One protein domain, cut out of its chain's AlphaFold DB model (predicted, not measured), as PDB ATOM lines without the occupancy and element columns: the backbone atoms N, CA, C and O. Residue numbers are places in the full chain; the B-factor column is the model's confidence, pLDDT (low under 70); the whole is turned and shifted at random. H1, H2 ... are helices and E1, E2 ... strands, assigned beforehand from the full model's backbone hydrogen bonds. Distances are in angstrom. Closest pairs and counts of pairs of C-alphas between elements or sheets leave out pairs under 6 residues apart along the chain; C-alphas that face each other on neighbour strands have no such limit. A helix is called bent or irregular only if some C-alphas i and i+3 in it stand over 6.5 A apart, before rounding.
ATOM      1  N   PHE A   8     118.824 222.114  95.494       65.44
ATOM      2  CA  PHE A   8     117.664 222.382  96.343       65.44
ATOM      3  C   PHE A   8     117.576 221.340  97.460       65.44
ATOM      4  O   PHE A   8     118.018 220.205  97.307       65.44
ATOM      5  N   THR A   9     116.963 221.680  98.587       69.69
ATOM      6  CA  THR A   9     116.605 220.716  99.637       69.69
ATOM      7  C   THR A   9     115.215 221.025 100.178       69.69
ATOM      8  O   THR A   9     114.657 222.083  99.891       69.69
ATOM      9  N   PHE A  10     114.613 220.098 100.924       70.06
ATOM     10  CA  PHE A  10     113.381 220.426 101.640       70.06
ATOM     11  C   PHE A  10     113.692 221.421 102.753       70.06
ATOM     12  O   PHE A  10     114.730 221.305 103.401       70.06
ATOM     13  N   SER A  11     112.762 222.329 103.049       76.81
ATOM     14  CA  SER A  11     112.938 223.333 104.108       76.81
ATOM     15  C   SER A  11     113.303 222.708 105.462       76.81
ATOM     16  O   SER A  11     114.096 223.258 106.214       76.81
ATOM     17  N   SER A  12     112.805 221.501 105.760       76.88
ATOM     18  CA  SER A  12     113.141 220.772 106.994       76.88
ATOM     19  C   SER A  12     114.574 220.229 107.055       76.88
ATOM     20  O   SER A  12     115.017 219.798 108.119       76.88
ATOM     21  N   THR A  13     115.308 220.223 105.942       75.31
ATOM     22  CA  THR A  13     116.685 219.715 105.839       75.31
ATOM     23  C   THR A  13     117.683 220.772 105.365       75.31
ATOM     24  O   THR A  13     118.817 220.435 105.036       75.31
ATOM     25  N   GLU A  14     117.304 222.049 105.374       79.56
ATOM     26  CA  GLU A  14     118.153 223.155 104.919       79.56
ATOM     27  C   GLU A  14     119.434 223.297 105.754       79.56
ATOM     28  O   GLU A  14     120.538 223.302 105.217       79.56
ATOM     29  N   ASN A  15     119.312 223.246 107.085       79.62
ATOM     30  CA  ASN A  15     120.469 223.277 107.986       79.62
ATOM     31  C   ASN A  15     121.439 222.109 107.754       79.62
ATOM     32  O   ASN A  15     122.654 222.286 107.810       79.62
ATOM     33  N   HIS A  16     120.914 220.917 107.464       76.56
ATOM     34  CA  HIS A  16     121.729 219.749 107.127       76.56
ATOM     35  C   HIS A  16     122.499 219.947 105.818       76.56
ATOM     36  O   HIS A  16     123.651 219.529 105.714       76.56
ATOM     37  N   LEU A  17     121.879 220.598 104.833       76.56
ATOM     38  CA  LEU A  17     122.524 220.933 103.570       76.56
ATOM     39  C   LEU A  17     123.660 221.944 103.774       76.56
ATOM     40  O   LEU A  17     124.755 221.727 103.261       76.56
ATOM     41  N   PHE A  18     123.441 222.998 104.565       80.44
ATOM     42  CA  PHE A  18     124.492 223.973 104.870       80.44
ATOM     43  C   PHE A  18     125.663 223.345 105.629       80.44
ATOM     44  O   PHE A  18     126.811 223.531 105.241       80.44
ATOM     45  N   GLN A  19     125.386 222.526 106.649       80.56
ATOM     46  CA  GLN A  19     126.423 221.780 107.376       80.56
ATOM     47  C   GLN A  19     127.209 220.821 106.477       80.56
ATOM     48  O   GLN A  19     128.371 220.511 106.752       80.56
ATOM     49  N   PHE A  20     126.571 220.307 105.428       80.19
ATOM     50  CA  PHE A  20     127.244 219.493 104.436       80.19
ATOM     51  C   PHE A  20     128.141 220.328 103.529       80.19
ATOM     52  O   PHE A  20     129.308 219.976 103.385       80.19
ATOM     53  N   PHE A  21     127.641 221.432 102.970       81.69
ATOM     54  CA  PHE A  21     128.430 222.275 102.067       81.69
ATOM     55  C   PHE A  21     129.555 223.053 102.751       81.69
ATOM     56  O   PHE A  21     130.545 223.378 102.105       81.69
ATOM     57  N   ASP A  22     129.464 223.260 104.063       83.25
ATOM     58  CA  ASP A  22     130.595 223.701 104.884       83.25
ATOM     59  C   ASP A  22     131.786 222.729 104.763       83.25
ATOM     60  O   ASP A  22     132.947 223.122 104.634       83.25
ATOM     61  N   LYS A  23     131.494 221.425 104.709       80.88
ATOM     62  CA  LYS A  23     132.497 220.353 104.727       80.88
ATOM     63  C   LYS A  23     132.815 219.767 103.364       80.88
ATOM     64  O   LYS A  23     133.851 219.116 103.251       80.88
ATOM     65  N   TYR A  24     131.947 219.923 102.372       81.31
ATOM     66  CA  TYR A  24     132.108 219.321 101.056       81.31
ATOM     67  C   TYR A  24     131.722 220.280  99.939       81.31
ATOM     68  O   TYR A  24     130.724 220.985 100.031       81.31
ATOM     69  N   SER A  25     132.450 220.221  98.836       82.06
ATOM     70  CA  SER A  25     132.132 220.924  97.602       82.06
ATOM     71  C   SER A  25     131.761 219.929  96.502       82.06
ATOM     72  O   SER A  25     132.316 218.825  96.452       82.06
ATOM     73  N   PRO A  26     130.815 220.280  95.611       80.12
ATOM     74  CA  PRO A  26     130.592 219.522  94.386       80.12
ATOM     75  C   PRO A  26     131.893 219.433  93.584       80.12
ATOM     76  O   PRO A  26     132.592 220.430  93.437       80.12
ATOM     77  N   ASP A  27     132.205 218.246  93.076       82.44
ATOM     78  CA  ASP A  27     133.401 218.013  92.263       82.44
ATOM     79  C   ASP A  27     133.042 217.589  90.844       82.44
ATOM     80  O   ASP A  27     133.484 218.191  89.870       82.44
ATOM     81  N   ASN A  28     132.200 216.562  90.724       83.62
ATOM     82  CA  ASN A  28     131.786 216.065  89.425       83.62
ATOM     83  C   ASN A  28     130.317 215.649  89.429       83.62
ATOM     84  O   ASN A  28     129.833 214.993  90.355       83.62
ATOM     85  N   ILE A  29     129.626 215.989  88.347       85.50
ATOM     86  CA  ILE A  29     128.290 215.512  88.021       85.50
ATOM     87  C   ILE A  29     128.377 214.715  86.729       85.50
ATOM     88  O   ILE A  29     128.956 215.157  85.739       85.50
ATOM     89  N   VAL A  30     127.730 213.555  86.704       87.06
ATOM     90  CA  VAL A  30     127.583 212.803  85.464       87.06
ATOM     91  C   VAL A  30     126.120 212.472  85.217       87.06
ATOM     92  O   VAL A  30     125.503 211.698  85.950       87.06
ATOM     93  N   ILE A  31     125.583 213.038  84.136       89.25
ATOM     94  CA  ILE A  31     124.249 212.758  83.604       89.25
ATOM     95  C   ILE A  31     124.421 212.105  82.225       89.25
ATOM     96  O   ILE A  31     125.186 212.616  81.404       89.25
ATOM     97  N   PRO A  32     123.718 211.003  81.915       90.75
ATOM     98  CA  PRO A  32     123.735 210.435  80.583       90.75
ATOM     99  C   PRO A  32     123.277 211.418  79.498       90.75
ATOM    100  O   PRO A  32     122.213 212.040  79.631       90.75
ATOM    101  N   PRO A  33     124.029 211.528  78.390       91.50
ATOM    102  CA  PRO A  33     123.628 212.370  77.272       91.50
ATOM    103  C   PRO A  33     122.414 211.770  76.545       91.50
ATOM    104  O   PRO A  33     122.135 210.575  76.658       91.50
ATOM    105  N   ASP A  34     121.686 212.603  75.799       89.62
ATOM    106  CA  ASP A  34     120.575 212.161  74.932       89.62
ATOM    107  C   ASP A  34     121.043 211.574  73.601       89.62
ATOM    108  O   ASP A  34     120.297 210.852  72.943       89.62
ATOM    109  N   LEU A  35     122.283 211.871  73.219       91.56
ATOM    110  CA  LEU A  35     122.906 211.408  71.989       91.56
ATOM    111  C   LEU A  35     124.115 210.521  72.302       91.56
ATOM    112  O   LEU A  35     124.729 210.676  73.363       91.56
ATOM    113  N   PRO A  36     124.475 209.596  71.393       92.88
ATOM    114  CA  PRO A  36     125.696 208.815  71.517       92.88
ATOM    115  C   PRO A  36     126.921 209.707  71.718       92.88
ATOM    116  O   PRO A  36     127.091 210.713  71.033       92.88
ATOM    117  N   LEU A  37     127.800 209.306  72.636       90.19
ATOM    118  CA  LEU A  37     129.120 209.911  72.733       90.19
ATOM    119  C   LEU A  37     129.966 209.511  71.517       90.19
ATOM    120  O   LEU A  37     129.917 208.374  71.038       90.19
ATOM    121  N   HIS A  38     130.759 210.461  71.039       87.75
ATOM    122  CA  HIS A  38     131.717 210.284  69.953       87.75
ATOM    123  C   HIS A  38     133.129 210.617  70.456       87.75
ATOM    124  O   HIS A  38     133.297 211.073  71.583       87.75
ATOM    125  N   ASN A  39     134.147 210.401  69.619       90.50
ATOM    126  CA  ASN A  39     135.548 210.747  69.911       90.50
ATOM    127  C   ASN A  39     136.201 209.958  71.059       90.50
ATOM    128  O   ASN A  39     137.069 210.471  71.758       90.50
ATOM    129  N   PHE A  40     135.838 208.684  71.215       93.38
ATOM    130  CA  PHE A  40     136.572 207.791  72.107       93.38
ATOM    131  C   PHE A  40     138.020 207.588  71.653       93.38
ATOM    132  O   PHE A  40     138.308 207.458  70.458       93.38
ATOM    133  N   THR A  41     138.908 207.415  72.627       94.19
ATOM    134  CA  THR A  41     140.293 206.992  72.431       94.19
ATOM    135  C   THR A  41     140.330 205.733  71.567       94.19
ATOM    136  O   THR A  41     139.608 204.752  71.817       94.19
ATOM    137  N   LYS A  42     141.177 205.743  70.527       95.75
ATOM    138  CA  LYS A  42     141.369 204.580  69.647       95.75
ATOM    139  C   LYS A  42     141.781 203.376  70.485       95.75
ATOM    140  O   LYS A  42     142.617 203.498  71.374       95.75
ATOM    141  N   ARG A  43     141.237 202.196  70.169       94.62
ATOM    142  CA  ARG A  43     141.427 200.979  70.979       94.62
ATOM    143  C   ARG A  43     142.886 200.670  71.303       94.62
ATOM    144  O   ARG A  43     143.164 200.299  72.429       94.62
ATOM    145  N   ILE A  44     143.792 200.865  70.345       95.38
ATOM    146  CA  ILE A  44     145.233 200.609  70.496       95.38
ATOM    147  C   ILE A  44     145.939 201.535  71.504       95.38
ATOM    148  O   ILE A  44     147.032 201.211  71.949       95.38
ATOM    149  N   HIS A  45     145.324 202.663  71.868       96.44
ATOM    150  CA  HIS A  45     145.867 203.642  72.816       96.44
ATOM    151  C   HIS A  45     145.166 203.598  74.179       96.44
ATOM    152  O   HIS A  45     145.442 204.429  75.035       96.44
ATOM    153  N   ARG A  46     144.234 202.660  74.393       96.62
ATOM    154  CA  ARG A  46     143.489 202.570  75.651       96.62
ATOM    155  C   ARG A  46     144.329 201.931  76.749       96.62
ATOM    156  O   ARG A  46     145.026 200.938  76.519       96.62
ATOM    157  N   VAL A  47     144.160 202.457  77.954       96.69
ATOM    158  CA  VAL A  47     144.609 201.850  79.206       96.69
ATOM    159  C   VAL A  47     143.383 201.638  80.080       96.69
ATOM    160  O   VAL A  47     142.488 202.479  80.135       96.69
ATOM    161  N   CYS A  48     143.292 200.469  80.709       97.31
ATOM    162  CA  CYS A  48     142.175 200.172  81.584       97.31
ATOM    163  C   CYS A  48     142.378 200.912  82.899       97.31
ATOM    164  O   CYS A  48     143.298 200.577  83.635       97.31
ATOM    165  N   ARG A  49     141.480 201.830  83.239       96.06
ATOM    166  CA  ARG A  49     141.475 202.541  84.519       96.06
ATOM    167  C   ARG A  49     141.493 201.598  85.719       96.06
ATOM    168  O   ARG A  49     142.102 201.884  86.739       96.06
ATOM    169  N   PHE A  50     140.793 200.473  85.609       96.19
ATOM    170  CA  PHE A  50     140.584 199.588  86.746       96.19
ATOM    171  C   PHE A  50     141.791 198.696  87.018       96.19
ATOM    172  O   PHE A  50     142.212 198.582  88.162       96.19
ATOM    173  N   CYS A  51     142.345 198.045  85.987       95.88
ATOM    174  CA  CYS A  51     143.472 197.106  86.121       95.88
ATOM    175  C   CYS A  51     144.812 197.643  85.626       95.88
ATOM    176  O   CYS A  51     145.777 196.884  85.545       95.88
ATOM    177  N   ASN A  52     144.851 198.915  85.235       95.31
ATOM    178  CA  ASN A  52     146.009 199.612  84.686       95.31
ATOM    179  C   ASN A  52     146.692 198.893  83.504       95.31
ATOM    180  O   ASN A  52     147.862 199.108  83.203       95.31
ATOM    181  N   SER A  53     145.977 197.985  82.831       96.69
ATOM    182  CA  SER A  53     146.531 197.194  81.734       96.69
ATOM    183  C   SER A  53     146.272 197.880  80.386       96.69
ATOM    184  O   SER A  53     145.124 198.259  80.116       96.69
ATOM    185  N   PRO A  54     147.284 198.005  79.510       96.88
ATOM    186  CA  PRO A  54     147.135 198.625  78.197       96.88
ATOM    187  C   PRO A  54     146.492 197.680  77.168       96.88
ATOM    188  O   PRO A  54     146.413 196.463  77.364       96.88
ATOM    189  N   ALA A  55     146.096 198.231  76.019       91.75
ATOM    190  CA  ALA A  55     145.496 197.513  74.888       91.75
ATOM    191  C   ALA A  55     146.334 196.356  74.305       91.75
ATOM    192  O   ALA A  55     145.782 195.471  73.655       91.75
ATOM    193  N   GLY A  56     147.650 196.334  74.543       91.38
ATOM    194  CA  GLY A  56     148.514 195.202  74.180       91.38
ATOM    195  C   GLY A  56     148.335 193.974  75.083       91.38
ATOM    196  O   GLY A  56     148.544 192.852  74.638       91.38
ATOM    197  N   ALA A  57     147.904 194.177  76.331       96.44
ATOM    198  CA  ALA A  57     147.686 193.109  77.308       96.44
ATOM    199  C   ALA A  57     146.200 192.742  77.467       96.44
ATOM    200  O   ALA A  57     145.873 191.618  77.851       96.44
ATOM    201  N   LYS A  58     145.285 193.681  77.190       96.50
ATOM    202  CA  LYS A  58     143.836 193.503  77.347       96.50
ATOM    203  C   LYS A  58     143.065 193.978  76.123       96.50
ATOM    204  O   LYS A  58     143.472 194.889  75.413       96.50
ATOM    205  N   LYS A  59     141.892 193.382  75.904       97.12
ATOM    206  CA  LYS A  59     140.974 193.774  74.828       97.12
ATOM    207  C   LYS A  59     140.017 194.870  75.310       97.12
ATOM    208  O   LYS A  59     139.661 194.909  76.482       97.12
ATOM    209  N   PHE A  60     139.602 195.737  74.387       97.06
ATOM    210  CA  PHE A  60     138.635 196.827  74.601       97.06
ATOM    211  C   PHE A  60     137.542 196.776  73.521       97.06
ATOM    212  O   PHE A  60     137.303 197.742  72.784       97.06
ATOM    213  N   LYS A  61     136.967 195.588  73.314       95.75
ATOM    214  CA  LYS A  61     135.947 195.340  72.290       95.75
ATOM    215  C   LYS A  61     134.538 195.573  72.823       95.75
ATOM    216  O   LYS A  61     133.679 195.971  72.035       95.75
ATOM    217  N   LYS A  62     134.303 195.324  74.112       95.12
ATOM    218  CA  LYS A  62     133.004 195.494  74.764       95.12
ATOM    219  C   LYS A  62     132.667 196.970  74.954       95.12
ATOM    220  O   LYS A  62     133.545 197.827  75.039       95.12
ATOM    221  N   VAL A  63     131.368 197.247  74.997       93.19
ATOM    222  CA  VAL A  63     130.837 198.567  75.330       93.19
ATOM    223  C   VAL A  63     130.657 198.619  76.841       93.19
ATOM    224  O   VAL A  63     129.795 197.935  77.388       93.19
ATOM    225  N   ALA A  64     131.490 199.414  77.500       94.62
ATOM    226  CA  ALA A  64     131.397 199.664  78.927       94.62
ATOM    227  C   ALA A  64     130.625 200.958  79.188       94.62
ATOM    228  O   ALA A  64     130.823 201.957  78.496       94.62
ATOM    229  N   HIS A  65     129.748 200.934  80.187       94.44
ATOM    230  CA  HIS A  65     128.939 202.078  80.593       94.44
ATOM    231  C   HIS A  65     129.378 202.576  81.967       94.44
ATOM    232  O   HIS A  65     129.572 201.758  82.858       94.44
ATOM    233  N   ILE A  66     129.481 203.892  82.174       93.69
ATOM    234  CA  ILE A  66     129.793 204.448  83.505       93.69
ATOM    235  C   ILE A  66     128.663 204.097  84.478       93.69
ATOM    236  O   ILE A  66     128.896 203.417  85.471       93.69
ATOM    237  N   ILE A  67     127.431 204.486  84.137       93.50
ATOM    238  CA  ILE A  67     126.205 204.057  84.820       93.50
ATOM    239  C   ILE A  67     125.637 202.838  84.072       93.50
ATOM    240  O   ILE A  67     125.441 202.942  82.866       93.50
ATOM    241  N   PRO A  68     125.324 201.706  84.717       92.81
ATOM    242  CA  PRO A  68     124.781 200.527  84.045       92.81
ATOM    243  C   PRO A  68     123.531 200.801  83.195       92.81
ATOM    244  O   PRO A  68     122.646 201.573  83.572       92.81
ATOM    245  N   GLU A  69     123.406 200.107  82.063       92.56
ATOM    246  CA  GLU A  69     122.280 200.296  81.136       92.56
ATOM    247  C   GLU A  69     120.925 199.969  81.785       92.56
ATOM    248  O   GLU A  69     119.924 200.638  81.531       92.56
ATOM    249  N   PHE A  70     120.880 198.995  82.704       90.81
ATOM    250  CA  PHE A  70     119.646 198.633  83.412       90.81
ATOM    251  C   PHE A  70     119.096 199.749  84.318       90.81
ATOM    252  O   PHE A  70     117.945 199.650  84.753       90.81
ATOM    253  N   MET A  71     119.902 200.778  84.603       90.00
ATOM    254  CA  MET A  71     119.538 201.946  85.409       90.00
ATOM    255  C   MET A  71     118.978 203.100  84.567       90.00
ATOM    256  O   MET A  71     118.639 204.139  85.125       90.00
ATOM    257  N   GLY A  72     118.853 202.936  83.244       89.25
ATOM    258  CA  GLY A  72     118.348 203.982  82.349       89.25
ATOM    259  C   GLY A  72     119.425 204.718  81.556       89.25
ATOM    260  O   GLY A  72     119.109 205.688  80.873       89.25
ATOM    261  N   ASN A  73     120.690 204.291  81.630       92.44
ATOM    262  CA  ASN A  73     121.758 204.870  80.820       92.44
ATOM    263  C   ASN A  73     121.838 204.215  79.436       92.44
ATOM    264  O   ASN A  73     122.097 203.023  79.338       92.44
ATOM    265  N   LYS A  74     121.745 205.004  78.364       90.38
ATOM    266  CA  LYS A  74     121.951 204.505  76.996       90.38
ATOM    267  C   LYS A  74     123.312 204.868  76.395       90.38
ATOM    268  O   LYS A  74     123.867 204.085  75.631       90.38
ATOM    269  N   TYR A  75     123.851 206.041  76.724       93.81
ATOM    270  CA  TYR A  75     124.934 206.655  75.943       93.81
ATOM    271  C   TYR A  75     126.167 207.068  76.745       93.81
ATOM    272  O   TYR A  75     127.206 207.340  76.150       93.81
ATOM    273  N   LEU A  76     126.098 207.068  78.076       94.38
ATOM    274  CA  LEU A  76     127.236 207.369  78.936       94.38
ATOM    275  C   LEU A  76     128.170 206.157  79.019       94.38
ATOM    276  O   LEU A  76     128.086 205.338  79.940       94.38
ATOM    277  N   GLN A  77     129.001 206.025  77.996       95.38
ATOM    278  CA  GLN A  77     129.976 204.957  77.815       95.38
ATOM    279  C   GLN A  77     131.376 205.417  78.228       95.38
ATOM    280  O   GLN A  77     131.673 206.610  78.220       95.38
ATOM    281  N   SER A  78     132.241 204.464  78.555       94.38
ATOM    282  CA  SER A  78     133.655 204.691  78.864       94.38
ATOM    283  C   SER A  78     134.555 203.949  77.880       94.38
ATOM    284  O   SER A  78     134.280 202.805  77.510       94.38
ATOM    285  N   ASP A  79     135.678 204.557  77.510       95.81
ATOM    286  CA  ASP A  79     136.748 203.936  76.724       95.81
ATOM    287  C   ASP A  79     137.928 203.435  77.570       95.81
ATOM    288  O   ASP A  79     138.833 202.802  77.033       95.81
ATOM    289  N   PHE A  80     137.881 203.630  78.885       96.12
ATOM    290  CA  PHE A  80     138.918 203.236  79.841       96.12
ATOM    291  C   PHE A  80     138.604 201.934  80.607       96.12
ATOM    292  O   PHE A  80     139.207 201.658  81.640       96.12
ATOM    293  N   GLU A  81     137.670 201.100  80.140       97.50
ATOM    294  CA  GLU A  81     137.331 199.809  80.764       97.50
ATOM    295  C   GLU A  81     137.615 198.659  79.787       97.50
ATOM    296  O   GLU A  81     137.087 198.633  78.675       97.50
ATOM    297  N   CYS A  82     138.477 197.717  80.183       98.00
ATOM    298  CA  CYS A  82     138.794 196.551  79.358       98.00
ATOM    299  C   CYS A  82     137.731 195.451  79.469       98.00
ATOM    300  O   CYS A  82     136.949 195.406  80.418       98.00
ATOM    301  N   ASP A  83     137.746 194.515  78.520       98.00
ATOM    302  CA  ASP A  83     136.760 193.437  78.412       98.00
ATOM    303  C   ASP A  83     136.722 192.532  79.656       98.00
ATOM    304  O   ASP A  83     135.654 192.035  80.015       98.00
ATOM    305  N   ASP A  84     137.858 192.327  80.328       97.44
ATOM    306  CA  ASP A  84     137.952 191.465  81.514       97.44
ATOM    307  C   ASP A  84     137.306 192.131  82.732       97.44
ATOM    308  O   ASP A  84     136.451 191.530  83.384       97.44
ATOM    309  N   CYS A  85     137.651 193.398  82.995       97.62
ATOM    310  CA  CYS A  85     137.009 194.197  84.038       97.62
ATOM    311  C   CYS A  85     135.512 194.351  83.757       97.62
ATOM    312  O   CYS A  85     134.703 194.123  84.650       97.62
ATOM    313  N   ASN A  86     135.133 194.618  82.506       97.62
ATOM    314  CA  ASN A  86     133.731 194.688  82.106       97.62
ATOM    315  C   ASN A  86     132.979 193.382  82.392       97.62
ATOM    316  O   ASN A  86     131.879 193.404  82.937       97.62
ATOM    317  N   SER A  87     133.596 192.233  82.102       96.69
ATOM    318  CA  SER A  87     133.008 190.919  82.393       96.69
ATOM    319  C   SER A  87     132.842 190.670  83.891       96.69
ATOM    320  O   SER A  87     131.838 190.090  84.302       96.69
ATOM    321  N   LEU A  88     133.809 191.100  84.706       96.88
ATOM    322  CA  LEU A  88     133.717 191.024  86.163       96.88
ATOM    323  C   LEU A  88     132.577 191.909  86.681       96.88
ATOM    324  O   LEU A  88     131.701 191.431  87.399       96.88
ATOM    325  N   PHE A  89     132.541 193.172  86.264       96.31
ATOM    326  CA  PHE A  89     131.565 194.147  86.752       96.31
ATOM    327  C   PHE A  89     130.146 193.843  86.278       96.31
ATOM    328  O   PHE A  89     129.201 194.096  87.017       96.31
ATOM    329  N   SER A  90     129.973 193.190  85.124       95.81
ATOM    330  CA  SER A  90     128.671 192.659  84.698       95.81
ATOM    331  C   SER A  90     128.071 191.663  85.703       95.81
ATOM    332  O   SER A  90     126.850 191.626  85.863       95.81
ATOM    333  N   LYS A  91     128.890 190.886  86.431       96.00
ATOM    334  CA  LYS A  91     128.395 190.022  87.520       96.00
ATOM    335  C   LYS A  91     127.860 190.858  88.685       96.00
ATOM    336  O   LYS A  91     126.818 190.540  89.242       96.00
ATOM    337  N   TYR A  92     128.541 191.953  89.019       95.50
ATOM    338  CA  TYR A  92     128.113 192.875  90.074       95.50
ATOM    339  C   TYR A  92     126.825 193.614  89.712       95.50
ATOM    340  O   TYR A  92     125.906 193.721  90.519       95.50
ATOM    341  N   GLU A  93     126.740 194.074  88.467       95.50
ATOM    342  CA  GLU A  93     125.552 194.703  87.895       95.50
ATOM    343  C   GLU A  93     124.345 193.752  87.868       95.50
ATOM    344  O   GLU A  93     123.215 194.193  88.072       95.50
ATOM    345  N   THR A  94     124.576 192.448  87.677       95.88
ATOM    346  CA  THR A  94     123.520 191.424  87.723       95.88
ATOM    347  C   THR A  94     122.919 191.318  89.126       95.88
ATOM    348  O   THR A  94     121.701 191.428  89.276       95.88
ATOM    349  N   ASP A  95     123.758 191.213  90.159       96.00
ATOM    350  CA  ASP A  95     123.312 191.185  91.557       96.00
ATOM    351  C   ASP A  95     122.630 192.501  91.960       96.00
ATOM    352  O   ASP A  95     121.627 192.493  92.675       96.00
ATOM    353  N   PHE A  96     123.112 193.643  91.460       94.44
ATOM    354  CA  PHE A  96     122.449 194.928  91.689       94.44
ATOM    355  C   PHE A  96     121.059 194.978  91.031       94.44
ATOM    356  O   PHE A  96     120.082 195.408  91.651       94.44
ATOM    357  N   ALA A  97     120.924 194.483  89.800       93.94
ATOM    358  CA  ALA A  97     119.637 194.403  89.118       93.94
ATOM    359  C   ALA A  97     118.645 193.469  89.840       93.94
ATOM    360  O   ALA A  97     117.460 193.810  89.927       93.94
ATOM    361  N   ALA A  98     119.121 192.342  90.381       94.81
ATOM    362  CA  ALA A  98     118.347 191.424  91.219       94.81
ATOM    363  C   ALA A  98     117.910 192.083  92.539       94.81
ATOM    364  O   ALA A  98     116.733 192.026  92.907       94.81
ATOM    365  N   TRP A  99     118.819 192.808  93.201       93.94
ATOM    366  CA  TRP A  99     118.525 193.550  94.427       93.94
ATOM    367  C   TRP A  99     117.466 194.643  94.222       93.94
ATOM    368  O   TRP A  99     116.591 194.809  95.078       93.94
ATOM    369  N   LEU A 100     117.485 195.361  93.092       91.44
ATOM    370  CA  LEU A 100     116.426 196.325  92.758       91.44
ATOM    371  C   LEU A 100     115.066 195.639  92.544       91.44
ATOM    372  O   LEU A 100     114.033 196.181  92.943       91.44
ATOM    373  N   GLY A 101     115.057 194.453  91.930       92.62
ATOM    374  CA  GLY A 101     113.853 193.654  91.704       92.62
ATOM    375  C   GLY A 101     112.738 194.438  91.001       92.62
ATOM    376  O   GLY A 101     112.980 195.141  90.013       92.62
ATOM    377  N   TYR A 168     120.902 187.374  95.297       94.94
ATOM    378  CA  TYR A 168     121.977 188.326  95.029       94.94
ATOM    379  C   TYR A 168     122.972 188.342  96.190       94.94
ATOM    380  O   TYR A 168     122.632 188.023  97.330       94.94
ATOM    381  N   THR A 169     124.196 188.782  95.912       92.56
ATOM    382  CA  THR A 169     125.239 188.996  96.918       92.56
ATOM    383  C   THR A 169     125.295 190.485  97.274       92.56
ATOM    384  O   THR A 169     125.656 191.297  96.417       92.56
ATOM    385  N   PRO A 170     125.003 190.898  98.523       90.12
ATOM    386  CA  PRO A 170     124.995 192.315  98.907       90.12
ATOM    387  C   PRO A 170     126.299 193.055  98.577       90.12
ATOM    388  O   PRO A 170     126.275 194.196  98.116       90.12
ATOM    389  N   ILE A 171     127.446 192.386  98.726       90.25
ATOM    390  CA  ILE A 171     128.748 192.997  98.447       90.25
ATOM    391  C   ILE A 171     128.946 193.341  96.969       90.25
ATOM    392  O   ILE A 171     129.575 194.342  96.626       90.25
ATOM    393  N   LYS A 172     128.353 192.547  96.075       92.56
ATOM    394  CA  LYS A 172     128.385 192.776  94.631       92.56
ATOM    395  C   LYS A 172     127.516 193.972  94.246       92.56
ATOM    396  O   LYS A 172     127.908 194.749  93.378       92.56
ATOM    397  N   VAL A 173     126.415 194.206  94.964       91.88
ATOM    398  CA  VAL A 173     125.617 195.438  94.834       91.88
ATOM    399  C   VAL A 173     126.468 196.666  95.168       91.88
ATOM    400  O   VAL A 173     126.527 197.615  94.383       91.88
ATOM    401  N   TYR A 174     127.196 196.630  96.290       89.44
ATOM    402  CA  TYR A 174     128.089 197.723  96.684       89.44
ATOM    403  C   TYR A 174     129.201 197.945  95.655       89.44
ATOM    404  O   TYR A 174     129.453 199.080  95.254       89.44
ATOM    405  N   LYS A 175     129.840 196.871  95.177       91.31
ATOM    406  CA  LYS A 175     130.893 196.950  94.154       91.31
ATOM    407  C   LYS A 175     130.382 197.526  92.834       91.31
ATOM    408  O   LYS A 175     131.101 198.295  92.201       91.31
ATOM    409  N   SER A 176     129.137 197.246  92.450       93.25
ATOM    410  CA  SER A 176     128.513 197.890  91.288       93.25
ATOM    411  C   SER A 176     128.398 199.409  91.478       93.25
ATOM    412  O   SER A 176     128.791 200.162  90.591       93.25
ATOM    413  N   LEU A 177     127.971 199.881  92.655       90.38
ATOM    414  CA  LEU A 177     127.934 201.317  92.973       90.38
ATOM    415  C   LEU A 177     129.337 201.942  93.029       90.38
ATOM    416  O   LEU A 177     129.547 203.028  92.490       90.38
ATOM    417  N   LEU A 178     130.305 201.246  93.634       89.81
ATOM    418  CA  LEU A 178     131.702 201.679  93.715       89.81
ATOM    419  C   LEU A 178     132.325 201.832  92.325       89.81
ATOM    420  O   LEU A 178     133.054 202.791  92.082       89.81
ATOM    421  N   LYS A 179     132.016 200.918  91.401       93.50
ATOM    422  CA  LYS A 179     132.457 201.008  90.008       93.50
ATOM    423  C   LYS A 179     132.004 202.310  89.364       93.50
ATOM    424  O   LYS A 179     132.823 202.984  88.748       93.50
ATOM    425  N   ILE A 180     130.733 202.683  89.540       92.88
ATOM    426  CA  ILE A 180     130.207 203.938  88.988       92.88
ATOM    427  C   ILE A 180     130.951 205.131  89.599       92.88
ATOM    428  O   ILE A 180     131.403 206.003  88.861       92.88
ATOM    429  N   ALA A 181     131.147 205.134  90.922       89.62
ATOM    430  CA  ALA A 181     131.879 206.194  91.612       89.62
ATOM    431  C   ALA A 181     133.310 206.357  91.066       89.62
ATOM    432  O   ALA A 181     133.711 207.457  90.698       89.62
ATOM    433  N   LEU A 182     134.067 205.261  90.940       90.25
ATOM    434  CA  LEU A 182     135.450 205.277  90.440       90.25
ATOM    435  C   LEU A 182     135.550 205.639  88.950       90.25
ATOM    436  O   LEU A 182     136.557 206.199  88.513       90.25
ATOM    437  N   SER A 183     134.508 205.372  88.161       93.31
ATOM    438  CA  SER A 183     134.403 205.865  86.783       93.31
ATOM    439  C   SER A 183     134.221 207.384  86.697       93.31
ATOM    440  O   SER A 183     134.507 207.953  85.648       93.31
ATOM    441  N   MET A 184     133.745 208.033  87.761       90.19
ATOM    442  CA  MET A 184     133.499 209.479  87.796       90.19
ATOM    443  C   MET A 184     134.665 210.296  88.358       90.19
ATOM    444  O   MET A 184     134.695 211.508  88.167       90.19
ATOM    445  N   ILE A 185     135.619 209.662  89.039       87.19
ATOM    446  CA  ILE A 185     136.823 210.338  89.536       87.19
ATOM    447  C   ILE A 185     137.680 210.824  88.354       87.19
ATOM    448  O   ILE A 185     137.757 210.159  87.318       87.19
ATOM    449  N   GLY A 186     138.330 211.982  88.477       87.94
ATOM    450  CA  GLY A 186     139.235 212.494  87.446       87.94
ATOM    451  C   GLY A 186     140.449 211.582  87.222       87.94
ATOM    452  O   GLY A 186     140.933 210.933  88.147       87.94
ATOM    453  N   GLU A 187     140.975 211.540  85.993       87.56
ATOM    454  CA  GLU A 187     142.129 210.681  85.657       87.56
ATOM    455  C   GLU A 187     143.373 211.017  86.497       87.56
ATOM    456  O   GLU A 187     144.091 210.124  86.927       87.56
ATOM    457  N   ASN A 188     143.583 212.295  86.823       86.94
ATOM    458  CA  ASN A 188     144.729 212.744  87.624       86.94
ATOM    459  C   ASN A 188     144.650 212.328  89.106       86.94
ATOM    460  O   ASN A 188     145.636 212.436  89.831       86.94
ATOM    461  N   GLU A 189     143.484 211.880  89.572       84.75
ATOM    462  CA  GLU A 189     143.223 211.583  90.983       84.75
ATOM    463  C   GLU A 189     142.964 210.099  91.229       84.75
ATOM    464  O   GLU A 189     143.033 209.638  92.366       84.75
ATOM    465  N   ILE A 190     142.686 209.326  90.175       87.50
ATOM    466  CA  ILE A 190     142.251 207.933  90.294       87.50
ATOM    467  C   ILE A 190     143.251 207.057  91.051       87.50
ATOM    468  O   ILE A 190     142.850 206.140  91.768       87.50
ATOM    469  N   GLU A 191     144.545 207.374  90.966       85.06
ATOM    470  CA  GLU A 191     145.586 206.586  91.624       85.06
ATOM    471  C   GLU A 191     145.549 206.692  93.163       85.06
ATOM    472  O   GLU A 191     145.945 205.790  93.905       85.06
ATOM    473  N   GLN A 192     144.942 207.752  93.692       83.25
ATOM    474  CA  GLN A 192     144.690 207.885  95.129       83.25
ATOM    475  C   GLN A 192     143.705 206.814  95.634       83.25
ATOM    476  O   GLN A 192     143.685 206.481  96.820       83.25
ATOM    477  N   TYR A 193     142.933 206.212  94.724       84.25
ATOM    478  CA  TYR A 193     141.921 205.194  94.994       84.25
ATOM    479  C   TYR A 193     142.398 203.769  94.683       84.25
ATOM    480  O   TYR A 193     141.573 202.856  94.616       84.25
ATOM    481  N   ARG A 194     143.714 203.524  94.566       85.00
ATOM    482  CA  ARG A 194     144.301 202.192  94.296       85.00
ATOM    483  C   ARG A 194     143.733 201.060  95.147       85.00
ATOM    484  O   ARG A 194     143.519 199.950  94.668       85.00
ATOM    485  N   PHE A 195     143.448 201.346  96.417       84.12
ATOM    486  CA  PHE A 195     142.863 200.373  97.333       84.12
ATOM    487  C   PHE A 195     141.430 200.006  96.933       84.12
ATOM    488  O   PHE A 195     141.085 198.829  96.895       84.12
ATOM    489  N   ALA A 196     140.618 201.001  96.569       85.69
ATOM    490  CA  ALA A 196     139.261 200.787  96.085       85.69
ATOM    491  C   ALA A 196     139.249 200.077  94.720       85.69
ATOM    492  O   ALA A 196     138.417 199.198  94.515       85.69
ATOM    493  N   LEU A 197     140.193 200.391  93.824       90.12
ATOM    494  CA  LEU A 197     140.363 199.689  92.544       90.12
ATOM    495  C   LEU A 197     140.708 198.211  92.760       90.12
ATOM    496  O   LEU A 197     140.070 197.338  92.172       90.12
ATOM    497  N   LYS A 198     141.659 197.916  93.655       89.38
ATOM    498  CA  LYS A 198     142.027 196.540  94.021       89.38
ATOM    499  C   LYS A 198     140.853 195.793  94.658       89.38
ATOM    500  O   LYS A 198     140.579 194.654  94.291       89.38
ATOM    501  N   TYR A 199     140.136 196.442  95.571       88.62
ATOM    502  CA  TYR A 199     138.954 195.866  96.203       88.62
ATOM    503  C   TYR A 199     137.838 195.572  95.190       88.62
ATOM    504  O   TYR A 199     137.211 194.512  95.237       88.62
ATOM    505  N   LEU A 200     137.622 196.479  94.234       90.00
ATOM    506  CA  LEU A 200     136.655 196.301  93.154       90.00
ATOM    507  C   LEU A 200     137.017 195.119  92.238       90.00
ATOM    508  O   LEU A 200     136.130 194.519  91.644       90.00
ATOM    509  N   GLN A 201     138.297 194.765  92.124       91.44
ATOM    510  CA  GLN A 201     138.756 193.611  91.339       91.44
ATOM    511  C   GLN A 201     138.707 192.279  92.078       91.44
ATOM    512  O   GLN A 201     138.748 191.225  91.443       91.44
ATOM    513  N   SER A 202     138.650 192.314  93.405       86.38
ATOM    514  CA  SER A 202     138.513 191.118  94.223       86.38
ATOM    515  C   SER A 202     137.090 190.570  94.089       86.38
ATOM    516  O   SER A 202     136.129 191.294  94.329       86.38
ATOM    517  N   ASP A 203     136.924 189.294  93.739       78.56
ATOM    518  CA  ASP A 203     135.635 188.580  93.853       78.56
ATOM    519  C   ASP A 203     135.620 187.648  95.078       78.56
ATOM    520  O   ASP A 203     134.798 186.739  95.174       78.56
ATOM    521  N   SER A 204     136.559 187.844  96.011       72.75
ATOM    522  CA  SER A 204     136.656 187.031  97.220       72.75
ATOM    523  C   SER A 204     135.455 187.275  98.147       72.75
ATOM    524  O   SER A 204     135.040 188.422  98.311       72.75
ATOM    525  N   PRO A 205     134.907 186.215  98.771       61.28
ATOM    526  CA  PRO A 205     133.684 186.287  99.577       61.28
ATOM    527  C   PRO A 205     133.855 186.923 100.967       61.28
ATOM    528  O   PRO A 205     132.856 187.140 101.644       61.28
ATOM    529  N   SER A 206     135.088 187.198 101.401       62.69
ATOM    530  CA  SER A 206     135.382 187.824 102.693       62.69
ATOM    531  C   SER A 206     136.661 188.655 102.598       62.69
ATOM    532  O   SER A 206     137.768 188.163 102.834       62.69
ATOM    533  N   ASP A 207     136.514 189.907 102.195       70.38
ATOM    534  CA  ASP A 207     137.586 190.895 102.229       70.38
ATOM    535  C   ASP A 207     137.476 191.690 103.538       70.38
ATOM    536  O   ASP A 207     136.373 191.999 103.995       70.38
ATOM    537  N   CYS A 208     138.603 192.101 104.129       67.50
ATOM    538  CA  CYS A 208     138.588 193.009 105.285       67.50
ATOM    539  C   CYS A 208     137.854 194.323 104.972       67.50
ATOM    540  O   CYS A 208     137.478 195.088 105.863       67.50
ATOM    541  N   CYS A 209     137.637 194.600 103.687       70.81
ATOM    542  CA  CYS A 209     136.911 195.762 103.253       70.81
ATOM    543  C   CYS A 209     135.386 195.674 103.390       70.81
ATOM    544  O   CYS A 209     134.725 196.722 103.350       70.81
ATOM    545  N   ASP A 210     134.834 194.475 103.543       75.75
ATOM    546  CA  ASP A 210     133.393 194.247 103.446       75.75
ATOM    547  C   ASP A 210     132.623 194.884 104.612       75.75
ATOM    548  O   ASP A 210     131.529 195.406 104.413       75.75
ATOM    549  N   GLU A 211     133.232 194.983 105.799       72.81
ATOM    550  CA  GLU A 211     132.634 195.609 106.995       72.81
ATOM    551  C   GLU A 211     132.236 197.081 106.799       72.81
ATOM    552  O   GLU A 211     131.400 197.647 107.509       72.81
ATOM    553  N   PHE A 212     132.830 197.722 105.802       69.88
ATOM    554  CA  PHE A 212     132.620 199.129 105.514       69.88
ATOM    555  C   PHE A 212     131.819 199.350 104.224       69.88
ATOM    556  O   PHE A 212     131.582 200.497 103.845       69.88
ATOM    557  N   ALA A 213     131.430 198.277 103.532       78.75
ATOM    558  CA  ALA A 213     130.635 198.324 102.315       78.75
ATOM    559  C   ALA A 213     129.159 198.580 102.655       78.75
ATOM    560  O   ALA A 213     128.314 197.686 102.622       78.75
ATOM    561  N   LYS A 214     128.847 199.823 103.030       76.88
ATOM    562  CA  LYS A 214     127.493 200.240 103.409       76.88
ATOM    563  C   LYS A 214     126.786 200.906 102.237       76.88
ATOM    564  O   LYS A 214     127.352 201.766 101.567       76.88
ATOM    565  N   ILE A 215     125.528 200.529 102.032       78.69
ATOM    566  CA  ILE A 215     124.627 201.167 101.073       78.69
ATOM    567  C   ILE A 215     123.510 201.821 101.872       78.69
ATOM    568  O   ILE A 215     122.736 201.136 102.540       78.69
ATOM    569  N   MET A 216     123.410 203.143 101.790       75.19
ATOM    570  CA  MET A 216     122.230 203.854 102.271       75.19
ATOM    571  C   MET A 216     121.266 204.062 101.112       75.19
ATOM    572  O   MET A 216     121.663 204.563 100.060       75.19
ATOM    573  N   LEU A 217     120.011 203.671 101.324       77.00
ATOM    574  CA  LEU A 217     118.933 203.800 100.355       77.00
ATOM    575  C   LEU A 217     117.901 204.801 100.862       77.00
ATOM    576  O   LEU A 217     117.333 204.621 101.938       77.00
ATOM    577  N   HIS A 218     117.617 205.822 100.059       76.88
ATOM    578  CA  HIS A 218     116.524 206.750 100.321       76.88
ATOM    579  C   HIS A 218     115.509 206.731  99.178       76.88
ATOM    580  O   HIS A 218     115.893 206.731  98.007       76.88
ATOM    581  N   TYR A 219     114.222 206.738  99.528       73.56
ATOM    582  CA  TYR A 219     113.115 206.801  98.579       73.56
ATOM    583  C   TYR A 219     112.557 208.215  98.521       73.56
ATOM    584  O   TYR A 219     112.165 208.785  99.540       73.56
ATOM    585  N   LEU A 220     112.482 208.767  97.314       70.81
ATOM    586  CA  LEU A 220     111.839 210.053  97.093       70.81
ATOM    587  C   LEU A 220     110.307 209.939  97.091       70.81
ATOM    588  O   LEU A 220     109.771 208.917  96.640       70.81
ATOM    589  N   PRO A 221     109.585 210.989  97.543       71.50
ATOM    590  CA  PRO A 221     108.129 211.025  97.457       71.50
ATOM    591  C   PRO A 221     107.655 210.825  96.016       71.50
ATOM    592  O   PRO A 221     108.343 211.200  95.066       71.50
ATOM    593  N   MET A 222     106.463 210.249  95.827       63.44
ATOM    594  CA  MET A 222     106.063 209.738  94.512       63.44
ATOM    595  C   MET A 222     106.027 210.771  93.378       63.44
ATOM    596  O   MET A 222     106.226 210.356  92.231       63.44
ATOM    597  N   GLY A 223     105.805 212.051  93.695       66.94
ATOM    598  CA  GLY A 223     105.794 213.164  92.739       66.94
ATOM    599  C   GLY A 223     107.173 213.571  92.208       66.94
ATOM    600  O   GLY A 223     107.247 214.242  91.186       66.94
ATOM    601  N   TYR A 224     108.261 213.128  92.842       68.25
ATOM    602  CA  TYR A 224     109.622 213.397  92.387       68.25
ATOM    603  C   TYR A 224     110.145 212.198  91.596       68.25
ATOM    604  O   TYR A 224     110.246 211.084  92.114       68.25
ATOM    605  N   ARG A 225     110.457 212.418  90.316       67.88
ATOM    606  CA  ARG A 225     111.073 211.426  89.429       67.88
ATOM    607  C   ARG A 225     112.073 212.109  88.513       67.88
ATOM    608  O   ARG A 225     111.723 213.063  87.826       67.88
ATOM    609  N   PHE A 226     113.276 211.558  88.446       74.69
ATOM    610  CA  PHE A 226     114.247 211.932  87.425       74.69
ATOM    611  C   PHE A 226     114.084 211.046  86.190       74.69
ATOM    612  O   PHE A 226     113.937 209.827  86.303       74.69
ATOM    613  N   SER A 227     114.099 211.665  85.010       71.62
ATOM    614  CA  SER A 227     113.967 210.965  83.725       71.62
ATOM    615  C   SER A 227     115.212 210.151  83.365       71.62
ATOM    616  O   SER A 227     115.109 209.164  82.636       71.62
ATOM    617  N   LYS A 228     116.375 210.540  83.898       81.88
ATOM    618  CA  LYS A 228     117.664 209.875  83.708       81.88
ATOM    619  C   LYS A 228     118.312 209.571  85.055       81.88
ATOM    620  O   LYS A 228     118.108 210.336  86.003       81.88
ATOM    621  N   PRO A 229     119.098 208.487  85.160       87.81
ATOM    622  CA  PRO A 229     119.968 208.320  86.308       87.81
ATOM    623  C   PRO A 229     121.075 209.375  86.262       87.81
ATOM    624  O   PRO A 229     121.432 209.841  85.184       87.81
ATOM    625  N   PHE A 230     121.650 209.725  87.401       85.62
ATOM    626  CA  PHE A 230     122.832 210.579  87.436       85.62
ATOM    627  C   PHE A 230     123.675 210.296  88.674       85.62
ATOM    628  O   PHE A 230     123.178 209.780  89.676       85.62
ATOM    629  N   GLY A 231     124.961 210.605  88.586       85.12
ATOM    630  CA  GLY A 231     125.904 210.493  89.688       85.12
ATOM    631  C   GLY A 231     126.414 211.864  90.113       85.12
ATOM    632  O   GLY A 231     126.619 212.734  89.268       85.12
ATOM    633  N   PHE A 232     126.677 212.016  91.407       83.94
ATOM    634  CA  PHE A 232     127.387 213.150  91.988       83.94
ATOM    635  C   PHE A 232     128.569 212.677  92.818       83.94
ATOM    636  O   PHE A 232     128.438 211.752  93.621       83.94
ATOM    637  N   ILE A 233     129.696 213.356  92.647       81.75
ATOM    638  CA  ILE A 233     130.861 213.275  93.515       81.75
ATOM    639  C   ILE A 233     130.977 214.606  94.248       81.75
ATOM    640  O   ILE A 233     131.012 215.668  93.627       81.75
ATOM    641  N   PHE A 234     131.044 214.530  95.573       80.50
ATOM    642  CA  PHE A 234     131.397 215.651  96.433       80.50
ATOM    643  C   PHE A 234     132.753 215.384  97.062       80.50
ATOM    644  O   PHE A 234     132.970 214.296  97.598       80.50
ATOM    645  N   LYS A 235     133.637 216.377  97.037       78.69
ATOM    646  CA  LYS A 235     134.947 216.337  97.687       78.69
ATOM    647  C   LYS A 235     134.902 217.077  99.006       78.69
ATOM    648  O   LYS A 235     134.191 218.061  99.141       78.69
ATOM    649  N   LYS A 236     135.662 216.599  99.986       79.56
ATOM    650  CA  LYS A 236     135.783 217.256 101.285       79.56
ATOM    651  C   LYS A 236     136.633 218.528 101.178       79.56
ATOM    652  O   LYS A 236     137.696 218.511 100.562       79.56
ATOM    653  N   ASN A 237     136.197 219.592 101.840       76.38
ATOM    654  CA  ASN A 237     136.901 220.864 101.946       76.38
ATOM    655  C   ASN A 237     138.012 220.718 103.018       76.38
ATOM    656  O   ASN A 237     137.705 220.441 104.176       76.38
ATOM    657  N   PHE A 238     139.289 220.901 102.646       66.25
ATOM    658  CA  PHE A 238     140.516 220.981 103.486       66.25
ATOM    659  C   PHE A 238     141.322 219.722 103.918       66.25
ATOM    660  O   PHE A 238     140.863 218.584 103.967       66.25
ATOM    661  N   ALA A 239     142.594 220.009 104.258       53.88
ATOM    662  CA  ALA A 239     143.845 219.355 103.841       53.88
ATOM    663  C   ALA A 239     144.439 218.240 104.739       53.88
ATOM    664  O   ALA A 239     145.601 217.883 104.568       53.88
ATOM    665  N   VAL A 240     143.700 217.693 105.710       47.88
ATOM    666  CA  VAL A 240     144.286 216.776 106.728       47.88
ATOM    667  C   VAL A 240     143.791 215.327 106.609       47.88
ATOM    668  O   VAL A 240     144.296 214.428 107.273       47.88
ATOM    669  N   ALA A 241     142.832 215.049 105.725       47.16
ATOM    670  CA  ALA A 241     142.411 213.683 105.426       47.16
ATOM    671  C   ALA A 241     142.109 213.579 103.938       47.16
ATOM    672  O   ALA A 241     141.069 214.040 103.474       47.16
ATOM    673  N   ASN A 242     143.058 213.013 103.200       45.06
ATOM    674  CA  ASN A 242     143.149 213.249 101.773       45.06
ATOM    675  C   ASN A 242     141.936 212.796 100.943       45.06
ATOM    676  O   ASN A 242     141.727 213.376  99.892       45.06
ATOM    677  N   TYR A 243     141.119 211.817 101.342       55.69
ATOM    678  CA  TYR A 243     140.160 211.243 100.389       55.69
ATOM    679  C   TYR A 243     138.853 210.828 101.060       55.69
ATOM    680  O   TYR A 243     138.736 209.732 101.607       55.69
ATOM    681  N   LEU A 244     137.847 211.701 100.989       54.12
ATOM    682  CA  LEU A 244     136.459 211.341 101.264       54.12
ATOM    683  C   LEU A 244     135.582 211.928 100.163       54.12
ATOM    684  O   LEU A 244     135.040 213.023 100.298       54.12
ATOM    685  N   CYS A 245     135.483 211.194  99.057       57.28
ATOM    686  CA  CYS A 245     134.446 211.455  98.075       57.28
ATOM    687  C   CYS A 245     133.136 210.855  98.576       57.28
ATOM    688  O   CYS A 245     133.064 209.657  98.870       57.28
ATOM    689  N   ILE A 246     132.097 211.678  98.661       56.56
ATOM    690  CA  ILE A 246     130.732 211.187  98.808       56.56
ATOM    691  C   ILE A 246     130.181 210.959  97.411       56.56
ATOM    692  O   ILE A 246     130.072 211.895  96.618       56.56
ATOM    693  N   TYR A 247     129.845 209.702  97.128       57.69
ATOM    694  CA  TYR A 247     129.160 209.336  95.904       57.69
ATOM    695  C   TYR A 247     127.661 209.234  96.159       57.69
ATOM    696  O   TYR A 247     127.216 208.397  96.951       57.69
ATOM    697  N   LEU A 248     126.899 210.067  95.452       56.78
ATOM    698  CA  LEU A 248     125.450 209.962  95.366       56.78
ATOM    699  C   LEU A 248     125.061 209.463  93.975       56.78
ATOM    700  O   LEU A 248     125.304 210.140  92.979       56.78
ATOM    701  N   CYS A 249     124.422 208.297  93.903       58.69
ATOM    702  CA  CYS A 249     123.780 207.830  92.677       58.69
ATOM    703  C   CYS A 249     122.276 208.022  92.780       58.69
ATOM    704  O   CYS A 249     121.651 207.527  93.718       58.69
ATOM    705  N   TYR A 250     121.692 208.670  91.785       61.47
ATOM    706  CA  TYR A 250     120.256 208.808  91.645       61.47
ATOM    707  C   TYR A 250     119.788 207.864  90.548       61.47
ATOM    708  O   TYR A 250     120.231 207.941  89.402       61.47
ATOM    709  N   ILE A 251     118.853 206.984  90.891       54.88
ATOM    710  CA  ILE A 251     118.130 206.154  89.928       54.88
ATOM    711  C   ILE A 251     116.657 206.475  90.099       54.88
ATOM    712  O   ILE A 251     116.025 205.930  90.997       54.88
ATOM    713  N   SER A 252     116.110 207.347  89.250       58.97
ATOM    714  CA  SER A 252     114.704 207.786  89.248       58.97
ATOM    715  C   SER A 252     114.163 208.275  90.611       58.97
ATOM    716  O   SER A 252     114.025 209.484  90.774       58.97
ATOM    717  N   LYS A 253     113.890 207.394  91.588       52.75
ATOM    718  CA  LYS A 253     113.443 207.703  92.964       52.75
ATOM    719  C   LYS A 253     114.408 207.272  94.071       52.75
ATOM    720  O   LYS A 253     114.149 207.572  95.234       52.75
ATOM    721  N   LEU A 254     115.450 206.520  93.736       54.09
ATOM    722  CA  LEU A 254     116.386 205.949  94.693       54.09
ATOM    723  C   LEU A 254     117.641 206.802  94.751       54.09
ATOM    724  O   LEU A 254     118.238 207.073  93.709       54.09
ATOM    725  N   ILE A 255     118.039 207.174  95.962       56.53
ATOM    726  CA  ILE A 255     119.344 207.773  96.228       56.53
ATOM    727  C   ILE A 255     120.198 206.724  96.923       56.53
ATOM    728  O   ILE A 255     119.804 206.195  97.966       56.53
ATOM    729  N   PHE A 256     121.353 206.442  96.332       56.06
ATOM    730  CA  PHE A 256     122.385 205.585  96.891       56.06
ATOM    731  C   PHE A 256     123.519 206.449  97.389       56.06
ATOM    732  O   PHE A 256     124.121 207.168  96.595       56.06
ATOM    733  N   LEU A 257     123.830 206.333  98.673       54.22
ATOM    734  CA  LEU A 257     125.025 206.932  99.241       54.22
ATOM    735  C   LEU A 257     126.036 205.828  99.553       54.22
ATOM    736  O   LEU A 257     125.737 204.895 100.304       54.22
ATOM    737  N   SER A 258     127.223 205.964  98.965       53.09
ATOM    738  CA  SER A 258     128.415 205.196  99.314       53.09
ATOM    739  C   SER A 258     129.473 206.167  99.840       53.09
ATOM    740  O   SER A 258     129.838 207.130  99.167       53.09
ATOM    741  N   SER A 259     129.921 205.943 101.072       44.75
ATOM    742  CA  SER A 259     130.950 206.731 101.757       44.75
ATOM    743  C   SER A 259     131.920 205.786 102.447       44.75
ATOM    744  O   SER A 259     131.490 204.723 102.905       44.75
ATOM    745  N   ARG A 260     133.178 206.187 102.656       51.00
ATOM    746  CA  ARG A 260     134.046 205.457 103.585       51.00
ATOM    747  C   ARG A 260     135.095 206.333 104.257       51.00
ATOM    748  O   ARG A 260     135.671 207.172 103.591       51.00
ATOM    749  N   PHE A 261     135.407 205.971 105.507       40.88
ATOM    750  CA  PHE A 261     136.546 206.346 106.367       40.88
ATOM    751  C   PHE A 261     136.251 207.388 107.473       40.88
ATOM    752  O   PHE A 261     136.235 208.592 107.254       40.88
ATOM    753  N   HIS A 262     136.079 206.840 108.685       27.77
ATOM    754  CA  HIS A 262     135.895 207.441 110.016       27.77
ATOM    755  C   HIS A 262     134.590 208.195 110.338       27.77
ATOM    756  O   HIS A 262     134.237 209.198 109.731       27.77
ATOM    757  N   LEU A 263     133.918 207.658 111.372       29.66
ATOM    758  CA  LEU A 263     133.022 208.302 112.340       29.66
ATOM    759  C   LEU A 263     132.840 209.811 112.133       29.66
ATOM    760  O   LEU A 263     133.680 210.570 112.592       29.66
ATOM    761  N   ILE A 264     131.725 210.245 111.546       28.88
ATOM    762  CA  ILE A 264     131.115 211.547 111.841       28.88
ATOM    763  C   ILE A 264     129.604 211.417 111.610       28.88
ATOM    764  O   ILE A 264     129.155 210.776 110.663       28.88
ATOM    765  N   ASN A 265     128.856 212.019 112.529       25.50
ATOM    766  CA  ASN A 265     127.404 212.096 112.613       25.50
ATOM    767  C   ASN A 265     126.673 212.184 111.265       25.50
ATOM    768  O   ASN A 265     127.006 212.973 110.381       25.50
ATOM    769  N   TRP A 266     125.644 211.351 111.174       34.44
ATOM    770  CA  TRP A 266     124.785 211.099 110.031       34.44
ATOM    771  C   TRP A 266     124.042 212.356 109.585       34.44
ATOM    772  O   TRP A 266     123.147 212.835 110.277       34.44
ATOM    773  N   ILE A 267     124.366 212.852 108.394       30.64
ATOM    774  CA  ILE A 267     123.548 213.843 107.700       30.64
ATOM    775  C   ILE A 267     122.951 213.129 106.487       30.64
ATOM    776  O   ILE A 267     123.656 212.804 105.532       30.64
ATOM    777  N   VAL A 268     121.647 212.838 106.524       30.56
ATOM    778  CA  VAL A 268     120.897 212.461 105.316       30.56
ATOM    779  C   VAL A 268     120.759 213.734 104.495       30.56
ATOM    780  O   VAL A 268     119.835 214.523 104.698       30.56
ATOM    781  N   ILE A 269     121.717 213.977 103.607       34.31
ATOM    782  CA  ILE A 269     121.692 215.168 102.768       34.31
ATOM    783  C   ILE A 269     120.707 214.888 101.639       34.31
ATOM    784  O   ILE A 269     120.999 214.175 100.679       34.31
ATOM    785  N   LYS A 270     119.497 215.425 101.778       35.78
ATOM    786  CA  LYS A 270     118.498 215.425 100.712       35.78
ATOM    787  C   LYS A 270     118.843 216.544  99.733       35.78
ATOM    788  O   LYS A 270     118.237 217.609  99.784       35.78
ATOM    789  N   VAL A 271     119.858 216.329  98.898       35.19
ATOM    790  CA  VAL A 271     120.150 217.234  97.779       35.19
ATOM    791  C   VAL A 271     119.239 216.847  96.615       35.19
ATOM    792  O   VAL A 271     119.225 215.696  96.179       35.19
ATOM    793  N   TYR A 272     118.455 217.792  96.123       43.91
ATOM    794  CA  TYR A 272     117.683 217.703  94.891       43.91
ATOM    795  C   TYR A 272     118.337 218.582  93.856       43.91
ATOM    796  O   TYR A 272     118.839 219.657  94.167       43.91
ATOM    797  N   ILE A 273     118.321 218.124  92.616       37.19
ATOM    798  CA  ILE A 273     118.983 218.830  91.531       37.19
ATOM    799  C   ILE A 273     117.938 218.981  90.462       37.19
ATOM    800  O   ILE A 273     117.537 218.007  89.828       37.19
ATOM    801  N   MET A 274     117.419 220.195  90.353       33.19
ATOM    802  CA  MET A 274     116.540 220.553  89.257       33.19
ATOM    803  C   MET A 274     117.405 221.269  88.236       33.19
ATOM    804  O   MET A 274     117.858 222.385  88.471       33.19
TER     805      MET A 274
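What this domain is: This is residues 8 to 101 and 168 to 274 of the 277 residues of the protein "HNH_5 domain-containing protein" of Sphingobacterium sp. IITKGP-BTPF85 (UniProt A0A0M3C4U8). A strongly twisted sheet of five strands has one helix, H3, packed across one face, and H2 and H4 pack in turn on H3. At one end of the longest axis H1 grazes the sheet; toward the other end reaches a long stretch with no named element, residues 31 to 82. The printed part has 201 residues with four named helices and five named strands, in the order H1 E1 H2 H3 H4 E2 E3 E4 E5; the sheet's order is E1 E3 E4 E5 E2, all antiparallel. The class is mixed, helices and strands, with 87 residues, under half, in named elements. The whole is compact, with a radius of gyration of the C-alphas of 17.0 A and spans of 54 by 38 by 33 A.

How they stand to each other: Start at H1, residues 11 to 23, which only grazes the sheet, with its residues 18 to 23. Next comes E1, residues 24 to 30, an edge strand antiparallel to E3, residues 230 to 236; find N 27 and O 233 within hydrogen-bond range, 2.9 A. H2, residues 83 to 100, is not on the sheet; it touches H3, residues 170 to 184, at a steep tilt of 57 degrees, opposite ways, the closest C-alphas being those of Phe 96 and Val 173, 4.5 A apart. H3 forms a helical hairpin with H4, residues 190 to 201, at a shallow tilt of 27 degrees; their closest C-alphas, those of Lys 175 and Leu 200, are 5.9 A apart. E2, residues 216 to 219, is the other edge strand; its neighbour is E5, residues 254 to 258, with N 218 and O 255 3.1 A apart. E3, E4, residues 246 to 251, and E5 make a meander, each strand the antiparallel neighbour of the one before; look for N 232 and O 248, 2.8 A, and N 249 and O 256, 2.9 A. With E2 they make a Greek key, the first strand the antiparallel neighbour of the fourth. H3 and the sheet make two layers, the helix on one face: its height over the sheet is 9.3 A, and it runs across the strands, at 74 degrees to E4 on the local plane. Every O i to N i+4 pair is within hydrogen-bond range in H3, against 6 of 9 in H1, 12 of 14 in H2 and 5 of 8 in H4.

Where its parts are: Find C-alpha 11 at (112.938, 223.333, 104.108); from there H1 runs 19.8 A to C-alpha 23. H2 runs 25.1 A from C-alpha 83 at (136.760, 193.437, 78.412), H3 22.1 A and E3 20.1 A. E5 ends at C-alpha 258, (128.415, 205.196, 99.314). H1 and H4 are irregular: C-alphas 12 and 15 are 7.8 A apart, and C-alphas 192 and 195 8.0 A.

The domain as a whole: The C-alphas farthest apart are those of Ser 12 and Gly 56, 54.6 A. Residues 102 to 167 are not printed; C-alphas 101 and 168 are 10.3 A apart across the cut. The links E1 to H2 and H4 to E2 are long. The mean pLDDT of the printed part is 79.5, and 47 residues are under 70, among them residues 238 to 274.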